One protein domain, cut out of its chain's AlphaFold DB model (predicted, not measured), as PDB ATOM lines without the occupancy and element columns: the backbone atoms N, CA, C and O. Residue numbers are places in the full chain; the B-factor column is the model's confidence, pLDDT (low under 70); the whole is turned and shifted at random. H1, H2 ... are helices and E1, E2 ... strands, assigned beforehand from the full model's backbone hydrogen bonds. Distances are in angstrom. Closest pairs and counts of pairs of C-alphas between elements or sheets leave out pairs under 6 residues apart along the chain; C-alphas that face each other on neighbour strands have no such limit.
ATOM      1  N   GLU A 836     166.482 188.956 154.446       58.75
ATOM      2  CA  GLU A 836     165.707 188.363 155.540       58.75
ATOM      3  C   GLU A 836     164.197 188.395 155.243       58.75
ATOM      4  O   GLU A 836     163.586 189.455 155.088       58.75
ATOM      5  N   THR A 837     163.548 187.221 155.227       63.19
ATOM      6  CA  THR A 837     162.083 187.137 155.087       63.19
ATOM      7  C   THR A 837     161.394 187.314 156.446       63.19
ATOM      8  O   THR A 837     161.204 186.333 157.177       63.19
ATOM      9  N   LEU A 838     160.950 188.526 156.786       69.81
ATOM     10  CA  LEU A 838     160.100 188.731 157.963       69.81
ATOM     11  C   LEU A 838     158.709 188.116 157.736       69.81
ATOM     12  O   LEU A 838     158.119 188.248 156.663       69.81
ATOM     13  N   LYS A 839     158.148 187.462 158.761       67.25
ATOM     14  CA  LYS A 839     156.772 186.932 158.749       67.25
ATOM     15  C   LYS A 839     155.908 187.695 159.748       67.25
ATOM     16  O   LYS A 839     156.078 187.529 160.951       67.25
ATOM     17  N   ILE A 840     154.952 188.490 159.265       67.12
ATOM     18  CA  ILE A 840     154.060 189.297 160.115       67.12
ATOM     19  C   ILE A 840     152.608 189.041 159.714       67.12
ATOM     20  O   ILE A 840     152.230 189.219 158.557       67.12
ATOM     21  N   GLY A 841     151.783 188.590 160.666       62.47
ATOM     22  CA  GLY A 841     150.361 188.307 160.425       62.47
ATOM     23  C   GLY A 841     150.103 187.306 159.290       62.47
ATOM     24  O   GLY A 841     149.138 187.460 158.547       62.47
ATOM     25  N   GLY A 842     151.001 186.333 159.098       60.44
ATOM     26  CA  GLY A 842     150.936 185.342 158.017       60.44
ATOM     27  C   GLY A 842     151.460 185.812 156.651       60.44
ATOM     28  O   GLY A 842     151.553 184.997 155.737       60.44
ATOM     29  N   ARG A 843     151.846 187.087 156.491       58.16
ATOM     30  CA  ARG A 843     152.474 187.604 155.262       58.16
ATOM     31  C   ARG A 843     153.995 187.577 155.375       58.16
ATOM     32  O   ARG A 843     154.533 187.888 156.436       58.16
ATOM     33  N   ARG A 844     154.669 187.228 154.275       64.38
ATOM     34  CA  ARG A 844     156.108 187.459 154.095       64.38
ATOM     35  C   ARG A 844     156.351 188.902 153.658       64.38
ATOM     36  O   ARG A 844     155.597 189.424 152.841       64.38
ATOM     37  N   PHE A 845     157.419 189.481 154.184       69.75
ATOM     38  CA  PHE A 845     158.055 190.702 153.711       69.75
ATOM     39  C   PHE A 845     159.499 190.325 153.389       69.75
ATOM     40  O   PHE A 845     160.201 189.811 154.259       69.75
ATOM     41  N   GLU A 846     159.904 190.514 152.141       74.06
ATOM     42  CA  GLU A 846     161.301 190.434 151.711       74.06
ATOM     43  C   GLU A 846     161.837 191.864 151.728       74.06
ATOM     44  O   GLU A 846     161.184 192.771 151.214       74.06
ATOM     45  N   LEU A 847     162.958 192.074 152.416       78.88
ATOM     46  CA  LEU A 847     163.538 193.393 152.658       78.88
ATOM     47  C   LEU A 847     164.848 193.552 151.891       78.88
ATOM     48  O   LEU A 847     165.499 192.562 151.563       78.88
ATOM     49  N   ASN A 848     165.237 194.808 151.647       81.69
ATOM     50  CA  ASN A 848     166.540 195.183 151.089       81.69
ATOM     51  C   ASN A 848     166.946 194.356 149.852       81.69
ATOM     52  O   ASN A 848     168.120 194.023 149.671       81.69
ATOM     53  N   THR A 849     165.979 194.015 148.992       86.06
ATOM     54  CA  THR A 849     166.261 193.301 147.742       86.06
ATOM     55  C   THR A 849     167.069 194.191 146.798       86.06
ATOM     56  O   THR A 849     167.038 195.418 146.908       86.06
ATOM     57  N   GLU A 850     167.753 193.608 145.812       88.50
ATOM     58  CA  GLU A 850     168.500 194.382 144.810       88.50
ATOM     59  C   GLU A 850     167.621 195.447 144.114       88.50
ATOM     60  O   GLU A 850     168.079 196.558 143.843       88.50
ATOM     61  N   GLN A 851     166.330 195.162 143.898       89.44
ATOM     62  CA  GLN A 851     165.383 196.152 143.379       89.44
ATOM     63  C   GLN A 851     165.112 197.285 144.385       89.44
ATOM     64  O   GLN A 851     165.022 198.443 143.982       89.44
ATOM     65  N   ASP A 852     164.988 196.985 145.677       89.88
ATOM     66  CA  ASP A 852     164.764 197.988 146.726       89.88
ATOM     67  C   ASP A 852     165.965 198.926 146.902       89.88
ATOM     68  O   ASP A 852     165.774 200.126 147.103       89.88
ATOM     69  N   ILE A 853     167.194 198.413 146.776       91.12
ATOM     70  CA  ILE A 853     168.407 199.244 146.830       91.12
ATOM     71  C   ILE A 853     168.494 200.169 145.602       91.12
ATOM     72  O   ILE A 853     168.799 201.355 145.740       91.12
ATOM     73  N   ASN A 854     168.188 199.653 144.408       93.69
ATOM     74  CA  ASN A 854     168.199 200.449 143.180       93.69
ATOM     75  C   ASN A 854     167.079 201.509 143.154       93.69
ATOM     76  O   ASN A 854     167.343 202.667 142.833       93.69
ATOM     77  N   ASP A 855     165.853 201.157 143.561       93.62
ATOM     78  CA  ASP A 855     164.742 202.115 143.664       93.62
ATOM     79  C   ASP A 855     165.041 203.217 144.700       93.62
ATOM     80  O   ASP A 855     164.790 204.393 144.435       93.62
ATOM     81  N   ALA A 856     165.638 202.872 145.850       94.69
ATOM     82  CA  ALA A 856     166.088 203.844 146.855       94.69
ATOM     83  C   ALA A 856     167.066 204.880 146.277       94.69
ATOM     84  O   ALA A 856     166.891 206.084 146.473       94.69
ATOM     85  N   TYR A 857     168.071 204.411 145.532       95.12
ATOM     86  CA  TYR A 857     169.083 205.255 144.900       95.12
ATOM     87  C   TYR A 857     168.473 206.210 143.859       95.12
ATOM     88  O   TYR A 857     168.787 207.402 143.852       95.12
ATOM     89  N   GLU A 858     167.536 205.738 143.031       95.56
ATOM     90  CA  GLU A 858     166.830 206.595 142.068       95.56
ATOM     91  C   GLU A 858     165.890 207.612 142.744       95.56
ATOM     92  O   GLU A 858     165.813 208.763 142.301       95.56
ATOM     93  N   PHE A 859     165.229 207.255 143.853       95.56
ATOM     94  CA  PHE A 859     164.443 208.218 144.636       95.56
ATOM     95  C   PHE A 859     165.325 209.302 145.262       95.56
ATOM     96  O   PHE A 859     164.975 210.482 145.189       95.56
ATOM     97  N   ASP A 860     166.484 208.939 145.814       95.94
ATOM     98  CA  ASP A 860     167.419 209.907 146.387       95.94
ATOM     99  C   ASP A 860     168.061 210.815 145.331       95.94
ATOM    100  O   ASP A 860     168.250 212.006 145.594       95.94
ATOM    101  N   LYS A 861     168.311 210.324 144.109       94.88
ATOM    102  CA  LYS A 861     168.715 211.169 142.968       94.88
ATOM    103  C   LYS A 861     167.643 212.200 142.621       94.88
ATOM    104  O   LYS A 861     167.952 213.381 142.430       94.88
ATOM    105  N   GLU A 862     166.375 211.796 142.574       94.06
ATOM    106  CA  GLU A 862     165.243 212.702 142.336       94.06
ATOM    107  C   GLU A 862     165.045 213.710 143.487       94.06
ATOM    108  O   GLU A 862     164.786 214.891 143.233       94.06
ATOM    109  N   PHE A 863     165.249 213.299 144.745       95.12
ATOM    110  CA  PHE A 863     165.230 214.186 145.916       95.12
ATOM    111  C   PHE A 863     166.395 215.192 145.909       95.12
ATOM    112  O   PHE A 863     166.177 216.397 146.080       95.12
ATOM    113  N   ALA A 864     167.621 214.731 145.655       92.25
ATOM    114  CA  ALA A 864     168.809 215.575 145.610       92.25
ATOM    115  C   ALA A 864     168.759 216.586 144.457       92.25
ATOM    116  O   ALA A 864     169.100 217.751 144.663       92.25
ATOM    117  N   THR A 865     168.252 216.186 143.284       91.06
ATOM    118  CA  THR A 865     168.101 217.077 142.116       91.06
ATOM    119  C   THR A 865     167.291 218.336 142.442       91.06
ATOM    120  O   THR A 865     167.564 219.404 141.895       91.06
ATOM    121  N   ILE A 866     166.297 218.237 143.332       90.50
ATOM    122  CA  ILE A 866     165.424 219.359 143.709       90.50
ATOM    123  C   ILE A 866     165.819 220.047 145.023       90.50
ATOM    124  O   ILE A 866     165.078 220.911 145.482       90.50
ATOM    125  N   GLY A 867     166.933 219.675 145.659       88.69
ATOM    126  CA  GLY A 867     167.313 220.239 146.958       88.69
ATOM    127  C   GLY A 867     166.432 219.783 148.129       88.69
ATOM    128  O   GLY A 867     166.244 220.530 149.089       88.69
ATOM    129  N   TYR A 868     165.828 218.594 148.039       92.81
ATOM    130  CA  TYR A 868     164.993 218.019 149.095       92.81
ATOM    131  C   TYR A 868     165.763 216.977 149.909       92.81
ATOM    132  O   TYR A 868     166.636 216.270 149.404       92.81
ATOM    133  N   GLY A 869     165.376 216.860 151.176       92.62
ATOM    134  CA  GLY A 869     165.638 215.692 151.994       92.62
ATOM    135  C   GLY A 869     164.441 215.389 152.897       92.62
ATOM    136  O   GLY A 869     163.860 216.321 153.471       92.62
ATOM    137  N   PRO A 870     164.034 214.118 153.017       92.31
ATOM    138  CA  PRO A 870     163.040 213.687 153.990       92.31
ATOM    139  C   PRO A 870     163.674 213.515 155.375       92.31
ATOM    140  O   PRO A 870     164.859 213.216 155.494       92.31
ATOM    141  N   ARG A 871     162.863 213.651 156.430       90.25
ATOM    142  CA  ARG A 871     163.327 213.479 157.816       90.25
ATOM    143  C   ARG A 871     163.839 212.062 158.084       90.25
ATOM    144  O   ARG A 871     163.192 211.107 157.639       90.25
ATOM    145  N   LYS A 872     164.883 211.915 158.913       89.19
ATOM    146  CA  LYS A 872     165.278 210.614 159.505       89.19
ATOM    147  C   LYS A 872     164.087 209.867 160.144       89.19
ATOM    148  O   LYS A 872     163.029 210.444 160.433       89.19
ATOM    149  N   LEU A 873     164.238 208.553 160.314       89.38
ATOM    150  CA  LEU A 873     163.272 207.714 161.030       89.38
ATOM    151  C   LEU A 873     163.204 208.120 162.519       89.38
ATOM    152  O   LEU A 873     164.194 208.617 163.058       89.38
ATOM    153  N   PRO A 874     162.047 207.966 163.190       87.06
ATOM    154  CA  PRO A 874     161.931 208.280 164.610       87.06
ATOM    155  C   PRO A 874     162.772 207.308 165.445       87.06
ATOM    156  O   PRO A 874     162.744 206.100 165.215       87.06
ATOM    157  N   MET A 875     163.504 207.833 166.431       83.25
ATOM    158  CA  MET A 875     164.239 206.995 167.386       83.25
ATOM    159  C   MET A 875     163.333 206.436 168.485       83.25
ATOM    160  O   MET A 875     163.603 205.354 168.978       83.25
ATOM    161  N   GLU A 876     162.242 207.113 168.837       85.56
ATOM    162  CA  GLU A 876     161.264 206.623 169.815       85.56
ATOM    163  C   GLU A 876     159.839 206.828 169.293       85.56
ATOM    164  O   GLU A 876     159.590 207.735 168.497       85.56
ATOM    165  N   ILE A 877     158.904 205.989 169.753       84.44
ATOM    166  CA  ILE A 877     157.457 206.167 169.521       84.44
ATOM    167  C   ILE A 877     156.830 207.018 170.639       84.44
ATOM    168  O   ILE A 877     155.858 207.730 170.398       84.44
ATOM    169  N   HIS A 878     157.381 206.948 171.854       84.50
ATOM    170  CA  HIS A 878     156.855 207.583 173.061       84.50
ATOM    171  C   HIS A 878     157.992 208.227 173.867       84.50
ATOM    172  O   HIS A 878     159.098 207.695 173.894       84.50
ATOM    173  N   GLU A 879     157.740 209.357 174.531       80.56
ATOM    174  CA  GLU A 879     158.806 210.147 175.176       80.56
ATOM    175  C   GLU A 879     159.377 209.478 176.440       80.56
ATOM    176  O   GLU A 879     160.584 209.533 176.671       80.56
ATOM    177  N   GLU A 880     158.532 208.797 177.223       82.62
ATOM    178  CA  GLU A 880     158.925 208.132 178.483       82.62
ATOM    179  C   GLU A 880     159.106 206.606 178.375       82.62
ATOM    180  O   GLU A 880     159.576 205.971 179.317       82.62
ATOM    181  N   VAL A 881     158.746 205.990 177.241       85.44
ATOM    182  CA  VAL A 881     158.824 204.528 177.058       85.44
ATOM    183  C   VAL A 881     159.684 204.237 175.839       85.44
ATOM    184  O   VAL A 881     159.210 204.297 174.706       85.44
ATOM    185  N   SER A 882     160.960 203.942 176.086       86.88
ATOM    186  CA  SER A 882     161.944 203.710 175.033       86.88
ATOM    187  C   SER A 882     161.840 202.323 174.398       86.88
ATOM    188  O   SER A 882     161.510 201.318 175.049       86.88
ATOM    189  N   LEU A 883     162.163 202.279 173.110       88.94
ATOM    190  CA  LEU A 883     162.348 201.058 172.339       88.94
ATOM    191  C   LEU A 883     163.633 200.333 172.760       88.94
ATOM    192  O   LEU A 883     164.653 200.956 173.065       88.94
ATOM    193  N   THR A 884     163.612 199.002 172.721       90.38
ATOM    194  CA  THR A 884     164.850 198.212 172.724       90.38
ATOM    195  C   THR A 884     165.574 198.348 171.381       90.38
ATOM    196  O   THR A 884     165.009 198.780 170.375       90.38
ATOM    197  N   HIS A 885     166.847 197.948 171.352       88.19
ATOM    198  CA  HIS A 885     167.633 197.877 170.121       88.19
ATOM    199  C   HIS A 885     166.946 197.012 169.039       88.19
ATOM    200  O   HIS A 885     166.836 197.441 167.893       88.19
ATOM    201  N   GLU A 886     166.418 195.841 169.409       89.81
ATOM    202  CA  GLU A 886     165.724 194.918 168.495       89.81
ATOM    203  C   GLU A 886     164.368 195.463 168.022       89.81
ATOM    204  O   GLU A 886     164.058 195.427 166.831       89.81
ATOM    205  N   GLU A 887     163.568 196.016 168.942       91.94
ATOM    206  CA  GLU A 887     162.292 196.658 168.612       91.94
ATOM    207  C   GLU A 887     162.491 197.807 167.611       91.94
ATOM    208  O   GLU A 887     161.697 197.956 166.679       91.94
ATOM    209  N   ARG A 888     163.556 198.608 167.770       91.69
ATOM    210  CA  ARG A 888     163.835 199.737 166.875       91.69
ATOM    211  C   ARG A 888     164.425 199.311 165.532       91.69
ATOM    212  O   ARG A 888     164.006 199.872 164.521       91.69
ATOM    213  N   ASP A 889     165.329 198.330 165.491       90.69
ATOM    214  CA  ASP A 889     165.831 197.753 164.230       90.69
ATOM    215  C   ASP A 889     164.657 197.262 163.366       90.69
ATOM    216  O   ASP A 889     164.497 197.687 162.219       90.69
ATOM    217  N   LEU A 890     163.755 196.480 163.969       89.81
ATOM    218  CA  LEU A 890     162.521 196.014 163.339       89.81
ATOM    219  C   LEU A 890     161.606 197.170 162.904       89.81
ATOM    220  O   LEU A 890     161.093 197.164 161.784       89.81
ATOM    221  N   LEU A 891     161.398 198.178 163.758       91.19
ATOM    222  CA  LEU A 891     160.581 199.344 163.416       91.19
ATOM    223  C   LEU A 891     161.153 200.100 162.208       91.19
ATOM    224  O   LEU A 891     160.400 200.504 161.319       91.19
ATOM    225  N   HIS A 892     162.475 200.279 162.160       92.31
ATOM    226  CA  HIS A 892     163.163 200.993 161.087       92.31
ATOM    227  C   HIS A 892     163.120 200.221 159.767       92.31
ATOM    228  O   HIS A 892     162.791 200.821 158.743       92.31
ATOM    229  N   ARG A 893     163.332 198.897 159.792       89.19
ATOM    230  CA  ARG A 893     163.110 198.009 158.635       89.19
ATOM    231  C   ARG A 893     161.693 198.166 158.062       89.19
ATOM    232  O   ARG A 893     161.532 198.412 156.869       89.19
ATOM    233  N   LEU A 894     160.665 198.091 158.914       88.75
ATOM    234  CA  LEU A 894     159.258 198.146 158.491       88.75
ATOM    235  C   LEU A 894     158.816 199.531 157.994       88.75
ATOM    236  O   LEU A 894     158.061 199.625 157.025       88.75
ATOM    237  N   MET A 895     159.283 200.617 158.619       91.25
ATOM    238  CA  MET A 895     159.068 201.970 158.087       91.25
ATOM    239  C   MET A 895     159.785 202.180 156.749       91.25
ATOM    240  O   MET A 895     159.266 202.896 155.891       91.25
ATOM    241  N   GLY A 896     160.946 201.548 156.578       91.19
ATOM    242  CA  GLY A 896     161.763 201.577 155.376       91.19
ATOM    243  C   GLY A 896     161.082 200.971 154.151       91.19
ATOM    244  O   GLY A 896     160.806 201.696 153.192       91.19
ATOM    245  N   ASP A 897     160.719 199.684 154.221       87.94
ATOM    246  CA  ASP A 897     159.947 198.996 153.171       87.94
ATOM    247  C   ASP A 897     158.668 199.767 152.834       87.94
ATOM    248  O   ASP A 897     158.418 200.092 151.675       87.94
ATOM    249  N   MET A 898     157.876 200.155 153.838       90.00
ATOM    250  CA  MET A 898     156.634 200.879 153.572       90.00
ATOM    251  C   MET A 898     156.888 202.230 152.881       90.00
ATOM    252  O   MET A 898     156.089 202.652 152.042       90.00
ATOM    253  N   THR A 899     158.013 202.892 153.172       93.62
ATOM    254  CA  THR A 899     158.433 204.124 152.489       93.62
ATOM    255  C   THR A 899     158.794 203.851 151.026       93.62
ATOM    256  O   THR A 899     158.250 204.514 150.138       93.62
ATOM    257  N   LEU A 900     159.617 202.833 150.749       91.94
ATOM    258  CA  LEU A 900     159.938 202.390 149.385       91.94
ATOM    259  C   LEU A 900     158.687 201.975 148.609       91.94
ATOM    260  O   LEU A 900     158.460 202.437 147.495       91.94
ATOM    261  N   THR A 901     157.814 201.178 149.216       91.31
ATOM    262  CA  THR A 901     156.548 200.713 148.645       91.31
ATOM    263  C   THR A 901     155.601 201.871 148.297       91.31
ATOM    264  O   THR A 901     154.863 201.784 147.306       91.31
ATOM    265  N   ARG A 902     155.600 202.976 149.060       93.56
ATOM    266  CA  ARG A 902     154.784 204.166 148.755       93.56
ATOM    267  C   ARG A 902     155.412 205.071 147.696       93.56
ATOM    268  O   ARG A 902     154.696 205.472 146.778       93.56
ATOM    269  N   LEU A 903     156.724 205.308 147.728       94.56
ATOM    270  CA  LEU A 903     157.439 206.024 146.656       94.56
ATOM    271  C   LEU A 903     157.349 205.243 145.324       94.56
ATOM    272  O   LEU A 903     156.901 205.801 144.321       94.56
ATOM    273  N   ARG A 904     157.551 203.919 145.397       93.94
ATOM    274  CA  ARG A 904     157.038 202.828 144.536       93.94
ATOM    275  C   ARG A 904     155.803 203.229 143.720       93.94
ATOM    276  O   ARG A 904     155.782 203.233 142.489       93.94
ATOM    277  N   LYS A 905     154.732 203.566 144.440       93.88
ATOM    278  CA  LYS A 905     153.399 203.880 143.897       93.88
ATOM    279  C   LYS A 905     153.257 205.337 143.441       93.88
ATOM    280  O   LYS A 905     152.499 205.592 142.506       93.88
ATOM    281  N   TYR A 906     153.973 206.278 144.061       93.81
ATOM    282  CA  TYR A 906     153.992 207.692 143.672       93.81
ATOM    283  C   TYR A 906     154.601 207.878 142.274       93.81
ATOM    284  O   TYR A 906     153.938 208.416 141.383       93.81
ATOM    285  N   PHE A 907     155.826 207.381 142.066       92.50
ATOM    286  CA  PHE A 907     156.581 207.562 140.821       92.50
ATOM    287  C   PHE A 907     155.965 206.789 139.642       92.50
ATOM    288  O   PHE A 907     155.820 207.343 138.551       92.50
ATOM    289  N   ASN A 908     155.479 205.561 139.864       93.81
ATOM    290  CA  ASN A 908     154.823 204.764 138.815       93.81
ATOM    291  C   ASN A 908     153.462 205.331 138.347       93.81
ATOM    292  O   ASN A 908     152.958 204.970 137.277       93.81
ATOM    293  N   LYS A 909     152.833 206.238 139.106       95.00
ATOM    294  CA  LYS A 909     151.529 206.810 138.747       95.00
ATOM    295  C   LYS A 909     151.693 207.951 137.737       95.00
ATOM    296  O   LYS A 909     151.866 209.105 138.120       95.00
ATOM    297  N   LYS A 910     151.537 207.652 136.439       92.56
ATOM    298  CA  LYS A 910     151.673 208.600 135.300       92.56
ATOM    299  C   LYS A 910     151.088 210.008 135.543       92.56
ATOM    300  O   LYS A 910     151.747 211.004 135.253       92.56
ATOM    301  N   SER A 911     149.877 210.114 136.104       92.25
ATOM    302  CA  SER A 911     149.222 211.404 136.405       92.25
ATOM    303  C   SER A 911     149.917 212.212 137.509       92.25
ATOM    304  O   SER A 911     149.859 213.439 137.524       92.25
ATOM    305  N   THR A 912     150.542 211.526 138.465       91.88
ATOM    306  CA  THR A 912     151.363 212.133 139.514       91.88
ATOM    307  C   THR A 912     152.697 212.563 138.922       91.88
ATOM    308  O   THR A 912     153.032 213.741 139.011       91.88
ATOM    309  N   MET A 913     153.385 211.655 138.223       91.69
ATOM    310  CA  MET A 913     154.717 211.914 137.676       91.69
ATOM    311  C   MET A 913     154.739 213.066 136.662       91.69
ATOM    312  O   MET A 913     155.660 213.877 136.674       91.69
ATOM    313  N   ARG A 914     153.681 213.226 135.853       93.62
ATOM    314  CA  ARG A 914     153.520 214.403 134.983       93.62
ATOM    315  C   ARG A 914     153.505 215.716 135.780       93.62
ATOM    316  O   ARG A 914     154.283 216.614 135.478       93.62
ATOM    317  N   ARG A 915     152.667 215.813 136.822       94.00
ATOM    318  CA  ARG A 915     152.565 217.018 137.673       94.00
ATOM    319  C   ARG A 915     153.839 217.263 138.483       94.00
ATOM    320  O   ARG A 915     154.161 218.414 138.767       94.00
ATOM    321  N   TYR A 916     154.547 216.199 138.861       94.25
ATOM    322  CA  TYR A 916     155.870 216.288 139.472       94.25
ATOM    323  C   TYR A 916     156.871 216.920 138.497       94.25
ATOM    324  O   TYR A 916     157.445 217.952 138.826       94.25
ATOM    325  N   GLN A 917     157.008 216.385 137.278       94.75
ATOM    326  CA  GLN A 917     157.944 216.902 136.270       94.75
ATOM    327  C   GLN A 917     157.625 218.346 135.842       94.75
ATOM    328  O   GLN A 917     158.531 219.173 135.765       94.75
ATOM    329  N   GLU A 918     156.346 218.694 135.652       94.94
ATOM    330  CA  GLU A 918     155.906 220.071 135.361       94.94
ATOM    331  C   GLU A 918     156.351 221.060 136.461       94.94
ATOM    332  O   GLU A 918     156.832 222.155 136.162       94.94
ATOM    333  N   ARG A 919     156.264 220.667 137.742       95.31
ATOM    334  CA  ARG A 919     156.729 221.489 138.875       95.31
ATOM    335  C   ARG A 919     158.244 221.452 139.075       95.31
ATOM    336  O   ARG A 919     158.802 222.481 139.442       95.31
ATOM    337  N   LYS A 920     158.900 220.306 138.854       94.50
ATOM    338  CA  LYS A 920     160.363 220.143 138.923       94.50
ATOM    339  C   LYS A 920     161.018 221.081 137.918       94.50
ATOM    340  O   LYS A 920     161.873 221.870 138.303       94.50
ATOM    341  N   LYS A 921     160.535 221.075 136.672       94.75
ATOM    342  CA  LYS A 921     160.961 222.003 135.621       94.75
ATOM    343  C   LYS A 921     160.785 223.465 136.054       94.75
ATOM    344  O   LYS A 921     161.767 224.195 136.105       94.75
ATOM    345  N   LEU A 922     159.578 223.863 136.470       92.12
ATOM    346  CA  LEU A 922     159.291 225.232 136.930       92.12
ATOM    347  C   LEU A 922     160.161 225.673 138.126       92.12
ATOM    348  O   LEU A 922     160.570 226.831 138.209       92.12
ATOM    349  N   TYR A 923     160.460 224.768 139.061       91.44
ATOM    350  CA  TYR A 923     161.358 225.053 140.179       91.44
ATOM    351  C   TYR A 923     162.812 225.234 139.722       91.44
ATOM    352  O   TYR A 923     163.447 226.208 140.122       91.44
ATOM    353  N   LEU A 924     163.327 224.335 138.879       88.88
ATOM    354  CA  LEU A 924     164.717 224.368 138.414       88.88
ATOM    355  C   LEU A 924     164.998 225.530 137.448       88.88
ATOM    356  O   LEU A 924     166.087 226.093 137.494       88.88
ATOM    357  N   GLU A 925     164.029 225.911 136.611       89.62
ATOM    358  CA  GLU A 925     164.177 227.005 135.640       89.62
ATOM    359  C   GLU A 925     163.969 228.400 136.250       89.62
ATOM    360  O   GLU A 925     164.610 229.349 135.807       89.62
ATOM    361  N   THR A 926     163.083 228.557 137.247       87.31
ATOM    362  CA  THR A 926     162.701 229.893 137.765       87.31
ATOM    363  C   THR A 926     162.823 230.051 139.286       87.31
ATOM    364  O   THR A 926     162.309 231.024 139.843       87.31
ATOM    365  N   GLY A 927     163.412 229.086 139.998       84.81
ATOM    366  CA  GLY A 927     163.536 229.112 141.463       84.81
ATOM    367  C   GLY A 927     162.195 229.085 142.214       84.81
ATOM    368  O   GLY A 927     162.110 229.550 143.352       84.81
ATOM    369  N   ASN A 928     161.117 228.598 141.585       89.75
ATOM    370  CA  ASN A 928     159.751 228.764 142.087       89.75
ATOM    371  C   ASN A 928     159.498 228.009 143.411       89.75
ATOM    372  O   ASN A 928     159.198 226.812 143.424       89.75
ATOM    373  N   LYS A 929     159.555 228.734 144.536       89.31
ATOM    374  CA  LYS A 929     159.353 228.176 145.885       89.31
ATOM    375  C   LYS A 929     157.985 227.504 146.066       89.31
ATOM    376  O   LYS A 929     157.912 226.459 146.699       89.31
ATOM    377  N   ILE A 930     156.918 228.014 145.443       93.12
ATOM    378  CA  ILE A 930     155.572 227.415 145.538       93.12
ATOM    379  C   ILE A 930     155.524 226.047 144.834       93.12
ATOM    380  O   ILE A 930     154.837 225.135 145.303       93.12
ATOM    381  N   ALA A 931     156.254 225.879 143.726       91.94
ATOM    382  CA  ALA A 931     156.394 224.593 143.045       91.94
ATOM    383  C   ALA A 931     157.164 223.585 143.917       91.94
ATOM    384  O   ALA A 931     156.671 222.473 144.129       91.94
ATOM    385  N   PHE A 932     158.297 224.002 144.495       92.00
ATOM    386  CA  PHE A 932     159.077 223.208 145.452       92.00
ATOM    387  C   PHE A 932     158.256 222.803 146.683       92.00
ATOM    388  O   PHE A 932     158.163 221.619 146.988       92.00
ATOM    389  N   ASP A 933     157.565 223.737 147.338       93.75
ATOM    390  CA  ASP A 933     156.747 223.457 148.523       93.75
ATOM    391  C   ASP A 933     155.603 222.474 148.232       93.75
ATOM    392  O   ASP A 933     155.207 221.690 149.097       93.75
ATOM    393  N   ARG A 934     155.042 222.497 147.014       94.94
ATOM    394  CA  ARG A 934     154.039 221.511 146.575       94.94
ATOM    395  C   ARG A 934     154.651 220.120 146.387       94.94
ATOM    396  O   ARG A 934     154.006 219.151 146.768       94.94
ATOM    397  N   ILE A 935     155.871 220.017 145.856       94.19
ATOM    398  CA  ILE A 935     156.611 218.746 145.766       94.19
ATOM    399  C   ILE A 935     156.980 218.236 147.170       94.19
ATOM    400  O   ILE A 935     156.649 217.106 147.521       94.19
ATOM    401  N   LYS A 936     157.574 219.093 148.011       94.12
ATOM    402  CA  LYS A 936     157.973 218.790 149.395       94.12
ATOM    403  C   LYS A 936     156.795 218.293 150.239       94.12
ATOM    404  O   LYS A 936     156.958 217.354 151.010       94.12
ATOM    405  N   ARG A 937     155.594 218.865 150.063       94.69
ATOM    406  CA  ARG A 937     154.359 218.361 150.696       94.69
ATOM    407  C   ARG A 937     153.922 216.992 150.175       94.69
ATOM    408  O   ARG A 937     153.487 216.183 150.984       94.69
ATOM    409  N   GLU A 938     154.031 216.721 148.876       94.06
ATOM    410  CA  GLU A 938     153.655 215.419 148.306       94.06
ATOM    411  C   GLU A 938     154.604 214.290 148.750       94.06
ATOM    412  O   GLU A 938     154.124 213.243 149.179       94.06
ATOM    413  N   PHE A 939     155.924 214.514 148.766       94.75
ATOM    414  CA  PHE A 939     156.875 213.530 149.306       94.75
ATOM    415  C   PHE A 939     156.727 213.338 150.823       94.75
ATOM    416  O   PHE A 939     156.629 212.203 151.286       94.75
ATOM    417  N   ASN A 940     156.612 214.425 151.601       94.62
ATOM    418  CA  ASN A 940     156.351 214.321 153.041       94.62
ATOM    419  C   ASN A 940     155.037 213.577 153.341       94.62
ATOM    420  O   ASN A 940     154.974 212.858 154.334       94.62
ATOM    421  N   TYR A 941     154.000 213.732 152.510       94.31
ATOM    422  CA  TYR A 941     152.737 213.009 152.672       94.31
ATOM    423  C   TYR A 941     152.925 211.497 152.516       94.31
ATOM    424  O   TYR A 941     152.526 210.757 153.409       94.31
ATOM    425  N   GLU A 942     153.564 211.029 151.440       94.12
ATOM    426  CA  GLU A 942     153.757 209.586 151.231       94.12
ATOM    427  C   GLU A 942     154.668 208.959 152.297       94.12
ATOM    428  O   GLU A 942     154.393 207.854 152.761       94.12
ATOM    429  N   ILE A 943     155.704 209.677 152.742       92.56
ATOM    430  CA  ILE A 943     156.648 209.199 153.764       92.56
ATOM    431  C   ILE A 943     156.002 209.181 155.157       92.56
ATOM    432  O   ILE A 943     156.147 208.202 155.888       92.56
ATOM    433  N   ASN A 944     155.236 210.209 155.534       91.50
ATOM    434  CA  ASN A 944     154.496 210.189 156.800       91.50
ATOM    435  C   ASN A 944     153.399 209.117 156.776       91.50
ATOM    436  O   ASN A 944     153.281 208.342 157.718       91.50
ATOM    437  N   ALA A 945     152.669 208.986 155.667       90.06
ATOM    438  CA  ALA A 945     151.634 207.970 155.518       90.06
ATOM    439  C   ALA A 945     152.195 206.534 155.395       90.06
ATOM    440  O   ALA A 945     151.438 205.569 155.530       90.06
ATOM    441  N   ALA A 946     153.505 206.353 155.178       88.88
ATOM    442  CA  ALA A 946     154.188 205.080 155.413       88.88
ATOM    443  C   ALA A 946     154.333 204.803 156.919       88.88
ATOM    444  O   ALA A 946     153.903 203.752 157.393       88.88
ATOM    445  N   ARG A 947     154.857 205.772 157.683       89.00
ATOM    446  CA  ARG A 947     155.045 205.680 159.146       89.00
ATOM    447  C   ARG A 947     153.713 205.451 159.871       89.00
ATOM    448  O   ARG A 947     153.617 204.541 160.694       89.00
ATOM    449  N   ASP A 948     152.669 206.177 159.474       86.25
ATOM    450  CA  ASP A 948     151.303 206.010 159.983       86.25
ATOM    451  C   ASP A 948     150.737 204.611 159.693       86.25
ATOM    452  O   ASP A 948     149.987 204.085 160.505       86.25
ATOM    453  N   THR A 949     151.122 203.958 158.587       85.81
ATOM    454  CA  THR A 949     150.689 202.576 158.280       85.81
ATOM    455  C   THR A 949     151.372 201.542 159.194       85.81
ATOM    456  O   THR A 949     150.790 200.504 159.519       85.81
ATOM    457  N   ILE A 950     152.604 201.814 159.633       87.31
ATOM    458  CA  ILE A 950     153.371 200.925 160.519       87.31
ATOM    459  C   ILE A 950     152.958 201.074 161.989       87.31
ATOM    460  O   ILE A 950     152.947 200.074 162.708       87.31
ATOM    461  N   LEU A 951     152.573 202.281 162.416       83.50
ATOM    462  CA  LEU A 951     152.229 202.592 163.811       83.50
ATOM    463  C   LEU A 951     150.725 202.748 164.100       83.50
ATOM    464  O   LEU A 951     150.318 202.525 165.236       83.50
ATOM    465  N   ASP A 952     149.901 203.082 163.103       75.00
ATOM    466  CA  ASP A 952     148.463 203.384 163.246       75.00
ATOM    467  C   ASP A 952     148.173 204.562 164.202       75.00
ATOM    468  O   ASP A 952     147.305 204.516 165.074       75.00
ATOM    469  N   ILE A 953     148.943 205.646 164.032       59.56
ATOM    470  CA  ILE A 953     148.871 206.868 164.855       59.56
ATOM    471  C   ILE A 953     147.498 207.545 164.730       59.56
ATOM    472  O   ILE A 953     146.942 208.019 165.718       59.56
ATOM    473  N   GLN A 954     146.922 207.563 163.523       47.31
ATOM    474  CA  GLN A 954     145.624 208.200 163.264       47.31
ATOM    475  C   GLN A 954     144.435 207.401 163.841       47.31
ATOM    476  O   GLN A 954     143.333 207.937 163.934       47.31
ATOM    477  N   GLY A 955     144.647 206.141 164.245       46.44
ATOM    478  CA  GLY A 955     143.625 205.240 164.784       46.44
ATOM    479  C   GLY A 955     143.452 205.264 166.309       46.44
ATOM    480  O   GLY A 955     142.700 204.445 166.828       46.44
ATOM    481  N   PHE A 956     144.151 206.145 167.045       42.44
ATOM    482  CA  PHE A 956     144.109 206.260 168.521       42.44
ATOM    483  C   PHE A 956     144.422 204.969 169.323       42.44
ATOM    484  O   PHE A 956     144.261 204.957 170.542       42.44
ATOM    485  N   GLY A 957     144.872 203.883 168.678       51.88
ATOM    486  CA  GLY A 957     144.857 202.540 169.279       51.88
ATOM    487  C   GLY A 957     146.116 201.686 169.112       51.88
ATOM    488  O   GLY A 957     146.114 200.544 169.578       51.88
ATOM    489  N   TYR A 958     147.179 202.191 168.470       58.34
ATOM    490  CA  TYR A 958     148.421 201.442 168.207       58.34
ATOM    491  C   TYR A 958     148.147 200.047 167.591       58.34
ATOM    492  O   TYR A 958     148.520 199.012 168.154       58.34
ATOM    493  N   GLY A 959     147.400 200.009 166.480       63.19
ATOM    494  CA  GLY A 959     146.997 198.792 165.752       63.19
ATOM    495  C   GLY A 959     147.848 198.461 164.514       63.19
ATOM    496  O   GLY A 959     147.529 197.521 163.772       63.19
ATOM    497  N   GLY A 960     148.909 199.237 164.269       79.50
ATOM    498  CA  GLY A 960     149.746 199.183 163.067       79.50
ATOM    499  C   GLY A 960     150.562 197.898 162.916       79.50
ATOM    500  O   GLY A 960     150.570 197.034 163.793       79.50
ATOM    501  N   LEU A 961     151.246 197.749 161.776       83.69
ATOM    502  CA  LEU A 961     151.988 196.525 161.444       83.69
ATOM    503  C   LEU A 961     153.052 196.157 162.494       83.69
ATOM    504  O   LEU A 961     153.198 194.975 162.803       83.69
ATOM    505  N   PHE A 962     153.740 197.145 163.080       87.44
ATOM    506  CA  PHE A 962     154.741 196.923 164.131       87.44
ATOM    507  C   PHE A 962     154.141 196.183 165.336       87.44
ATOM    508  O   PHE A 962     154.632 195.126 165.726       87.44
ATOM    509  N   PHE A 963     153.006 196.665 165.844       87.75
ATOM    510  CA  PHE A 963     152.296 196.131 167.013       87.75
ATOM    511  C   PHE A 963     151.691 194.727 166.815       87.75
ATOM    512  O   PHE A 963     151.128 194.155 167.747       87.75
ATOM    513  N   ARG A 964     151.804 194.152 165.610       86.25
ATOM    514  CA  ARG A 964     151.390 192.772 165.289       86.25
ATOM    515  C   ARG A 964     152.545 191.767 165.384       86.25
ATOM    516  O   ARG A 964     152.298 190.566 165.311       86.25
ATOM    517  N   THR A 965     153.778 192.248 165.537       87.69
ATOM    518  CA  THR A 965     154.984 191.443 165.801       87.69
ATOM    519  C   THR A 965     155.135 191.174 167.300       87.69
ATOM    520  O   THR A 965     154.600 191.931 168.105       87.69
ATOM    521  N   GLU A 966     155.869 190.133 167.706       88.75
ATOM    522  CA  GLU A 966     156.051 189.848 169.142       88.75
ATOM    523  C   GLU A 966     156.796 190.978 169.873       88.75
ATOM    524  O   GLU A 966     156.339 191.417 170.925       88.75
ATOM    525  N   LEU A 967     157.857 191.534 169.275       90.06
ATOM    526  CA  LEU A 967     158.567 192.708 169.804       90.06
ATOM    527  C   LEU A 967     157.636 193.932 169.929       90.06
ATOM    528  O   LEU A 967     157.607 194.595 170.962       90.06
ATOM    529  N   GLY A 968     156.790 194.193 168.928       89.38
ATOM    530  CA  GLY A 968     155.809 195.281 168.995       89.38
ATOM    531  C   GLY A 968     154.708 195.070 170.043       89.38
ATOM    532  O   GLY A 968     154.243 196.045 170.634       89.38
ATOM    533  N   LYS A 969     154.313 193.821 170.330       90.50
ATOM    534  CA  LYS A 969     153.414 193.497 171.456       90.50
ATOM    535  C   LYS A 969     154.099 193.717 172.804       90.50
ATOM    536  O   LYS A 969     153.473 194.272 173.700       90.50
ATOM    537  N   GLN A 970     155.367 193.323 172.943       91.81
ATOM    538  CA  GLN A 970     156.159 193.542 174.160       91.81
ATOM    539  C   GLN A 970     156.324 195.041 174.448       91.81
ATOM    540  O   GLN A 970     156.047 195.483 175.563       91.81
ATOM    541  N   PHE A 971     156.663 195.846 173.432       91.88
ATOM    542  CA  PHE A 971     156.668 197.305 173.546       91.88
ATOM    543  C   PHE A 971     155.293 197.853 173.956       91.88
ATOM    544  O   PHE A 971     155.204 198.669 174.874       91.88
ATOM    545  N   LYS A 972     154.207 197.375 173.327       89.69
ATOM    546  CA  LYS A 972     152.841 197.803 173.668       89.69
ATOM    547  C   LYS A 972     152.481 197.497 175.117       89.69
ATOM    548  O   LYS A 972     151.979 198.381 175.796       89.69
ATOM    549  N   GLN A 973     152.809 196.305 175.612       91.06
ATOM    550  CA  GLN A 973     152.588 195.947 177.011       91.06
ATOM    551  C   GLN A 973     153.342 196.892 177.956       91.06
ATOM    552  O   GLN A 973     152.747 197.377 178.913       91.06
ATOM    553  N   ARG A 974     154.610 197.230 177.668       93.00
ATOM    554  CA  ARG A 974     155.376 198.215 178.463       93.00
ATOM    555  C   ARG A 974     154.758 199.620 178.426       93.00
ATOM    556  O   ARG A 974     154.814 200.331 179.427       93.00
ATOM    557  N   LEU A 975     154.166 200.012 177.297       89.38
ATOM    558  CA  LEU A 975     153.489 201.299 177.126       89.38
ATOM    559  C   LEU A 975     152.127 201.349 177.840       89.38
ATOM    560  O   LEU A 975     151.816 202.348 178.484       89.38
ATOM    561  N   ASP A 976     151.336 200.281 177.779       89.56
ATOM    562  CA  ASP A 976     150.050 200.175 178.475       89.56
ATOM    563  C   ASP A 976     150.258 200.115 180.005       89.56
ATOM    564  O   ASP A 976     149.624 200.877 180.739       89.56
ATOM    565  N   ASP A 977     151.249 199.346 180.475       92.00
ATOM    566  CA  ASP A 977     151.731 199.338 181.866       92.00
ATOM    567  C   ASP A 977     152.117 200.740 182.367       92.00
ATOM    568  O   ASP A 977     151.830 201.100 183.511       92.00
ATOM    569  N   PHE A 978     152.826 201.520 181.540       90.88
ATOM    570  CA  PHE A 978     153.192 202.901 181.857       90.88
ATOM    571  C   PHE A 978     151.946 203.791 181.932       90.88
ATOM    572  O   PHE A 978     151.760 204.509 182.913       90.88
ATOM    573  N   ASN A 979     151.065 203.709 180.933       88.56
ATOM    574  CA  ASN A 979     149.850 204.516 180.869       88.56
ATOM    575  C   ASN A 979     148.945 204.293 182.087       88.56
ATOM    576  O   ASN A 979     148.408 205.259 182.629       88.56
ATOM    577  N   ASP A 980     148.789 203.053 182.550       91.25
ATOM    578  CA  ASP A 980     147.960 202.750 183.719       91.25
ATOM    579  C   ASP A 980     148.623 203.160 185.043       91.25
ATOM    580  O   ASP A 980     147.933 203.682 185.924       91.25
ATOM    581  N   LYS A 981     149.957 203.069 185.162       91.00
ATOM    582  CA  LYS A 981     150.707 203.661 186.290       91.00
ATOM    583  C   LYS A 981     150.549 205.186 186.330       91.00
ATOM    584  O   LYS A 981     150.252 205.737 187.390       91.00
ATOM    585  N   SER A 982     150.649 205.864 185.189       86.38
ATOM    586  CA  SER A 982     150.500 207.322 185.084       86.38
ATOM    587  C   SER A 982     149.059 207.791 185.338       86.38
ATOM    588  O   SER A 982     148.852 208.799 186.018       86.38
ATOM    589  N   LYS A 983     148.041 207.030 184.905       89.81
ATOM    590  CA  LYS A 983     146.634 207.246 185.307       89.81
ATOM    591  C   LYS A 983     146.443 207.056 186.815       89.81
ATOM    592  O   LYS A 983     145.764 207.870 187.438       89.81
ATOM    593  N   ALA A 984     147.027 206.011 187.406       88.06
ATOM    594  CA  ALA A 984     146.934 205.748 188.841       88.06
ATOM    595  C   ALA A 984     147.604 206.857 189.670       88.06
ATOM    596  O   ALA A 984     147.001 207.342 190.624       88.06
ATOM    597  N   ALA A 985     148.786 207.328 189.259       84.12
ATOM    598  CA  ALA A 985     149.467 208.464 189.875       84.12
ATOM    599  C   ALA A 985     148.633 209.754 189.775       84.12
ATOM    600  O   ALA A 985     148.368 210.392 190.791       84.12
ATOM    601  N   MET A 986     148.112 210.098 188.589       84.06
ATOM    602  CA  MET A 986     147.206 211.247 188.429       84.06
ATOM    603  C   MET A 986     145.904 211.118 189.236       84.06
ATOM    604  O   MET A 986     145.340 212.135 189.628       84.06
ATOM    605  N   LYS A 987     145.422 209.896 189.494       87.38
ATOM    606  CA  LYS A 987     144.261 209.637 190.360       87.38
ATOM    607  C   LYS A 987     144.603 209.707 191.856       87.38
ATOM    608  O   LYS A 987     143.704 209.942 192.645       87.38
ATOM    609  N   ALA A 988     145.863 209.516 192.246       79.50
ATOM    610  CA  ALA A 988     146.331 209.673 193.628       79.50
ATOM    611  C   ALA A 988     146.730 211.124 193.977       79.50
ATOM    612  O   ALA A 988     146.867 211.458 195.149       79.50
ATOM    613  N   VAL A 989     146.922 211.975 192.962       79.88
ATOM    614  CA  VAL A 989     147.198 213.422 193.082       79.88
ATOM    615  C   VAL A 989     145.907 214.270 193.034       79.88
ATOM    616  O   VAL A 989     145.956 215.476 193.279       79.88
ATOM    617  N   ARG A 990     144.757 213.657 192.725       70.94
ATOM    618  CA  ARG A 990     143.421 214.278 192.665       70.94
ATOM    619  C   ARG A 990     142.542 213.858 193.838       70.94
ATOM    620  O   ARG A 990     141.749 214.721 194.263       70.94
TER     621      ARG A 990
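What this domain is: This is residues 836 to 990 of the 990 residues of an uncharacterized protein of Flavobacteriaceae bacterium (UniProt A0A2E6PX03). Long helix H2 forms the middle of a loose group of crossed helices: H4 packs on it at a slant, and H1 crosses it near its last residues. H3 folds with H4 into a helical hairpin at one end of the length; at the other end H5 leads away, residues 980 to 990 sticking out as an arm. A small hairpin of antiparallel strands, E1 and E2, lies apart from H2, H3, H4 and H5. The 155 printed residues hold two named strands, then five named helices; the class is mostly helix, the whole loose, with a radius of gyration of the C-alphas of 19.1 A and spans of 63 by 42 by 24 A.

How they stand to each other: E1, residues 837 to 840, and E2, residues 843 to 846, form a hairpin, with N 838 and O 845 within hydrogen-bond range at 2.9 A. H1, residues 850 to 865, touches H2, residues 885 to 908, with residues 852 to 859 alone; the closest C-alphas, of Ala 856 and Leu 900, are 6.8 A apart, and the lines are only just about perpendicular at 70.2 degrees. H2 and H3, residues 910 to 926, only just touch, with 3 pairs of C-alphas within 8 A, and only at the corner; the closest C-alphas, of Phe 907 and Met 913, are 5.7 A apart. H3 and H4, residues 929 to 951, form a helical hairpin; the closest C-alphas, of Arg 919 and Ala 931, are 5.2 A apart. H4 touches the hub, H2, at a steep tilt of 48 degrees, opposite ways; the closest C-alphas, of Met 898 and Ala 946, are 5.2 A apart. H5, residues 966 to 988, touches H2 with residues 967 to 971 alone; the closest C-alphas, of Glu 887 and Leu 967, are 5.6 A apart. H4 and H5 are apart. Every O i to N i+4 pair is within hydrogen-bond range in H1, H4 and H5, against 19 of 20 in H2 and 12 of 13 in H3.

Where its parts are: E1 begins at C-alpha 837 (162.083, 187.137, 155.087). H2 measures 34.5 A from first to last C-alpha, H4 32.0 A and H5 33.0 A. H5 ends at C-alpha 988 (146.331, 209.673, 193.628).

The domain as a whole: The C-alphas farthest apart, of Glu 925 and Ala 988, are 63.1 A apart. The printed part has no cut and ends at residue 990, the chain's last. The links H1 to H2, 19 residues, and H4 to H5, 14 residues, are long. The mean pLDDT of the printed part is 86.6; residues 836 to 845 and 953 to 959 include the 17 under 70.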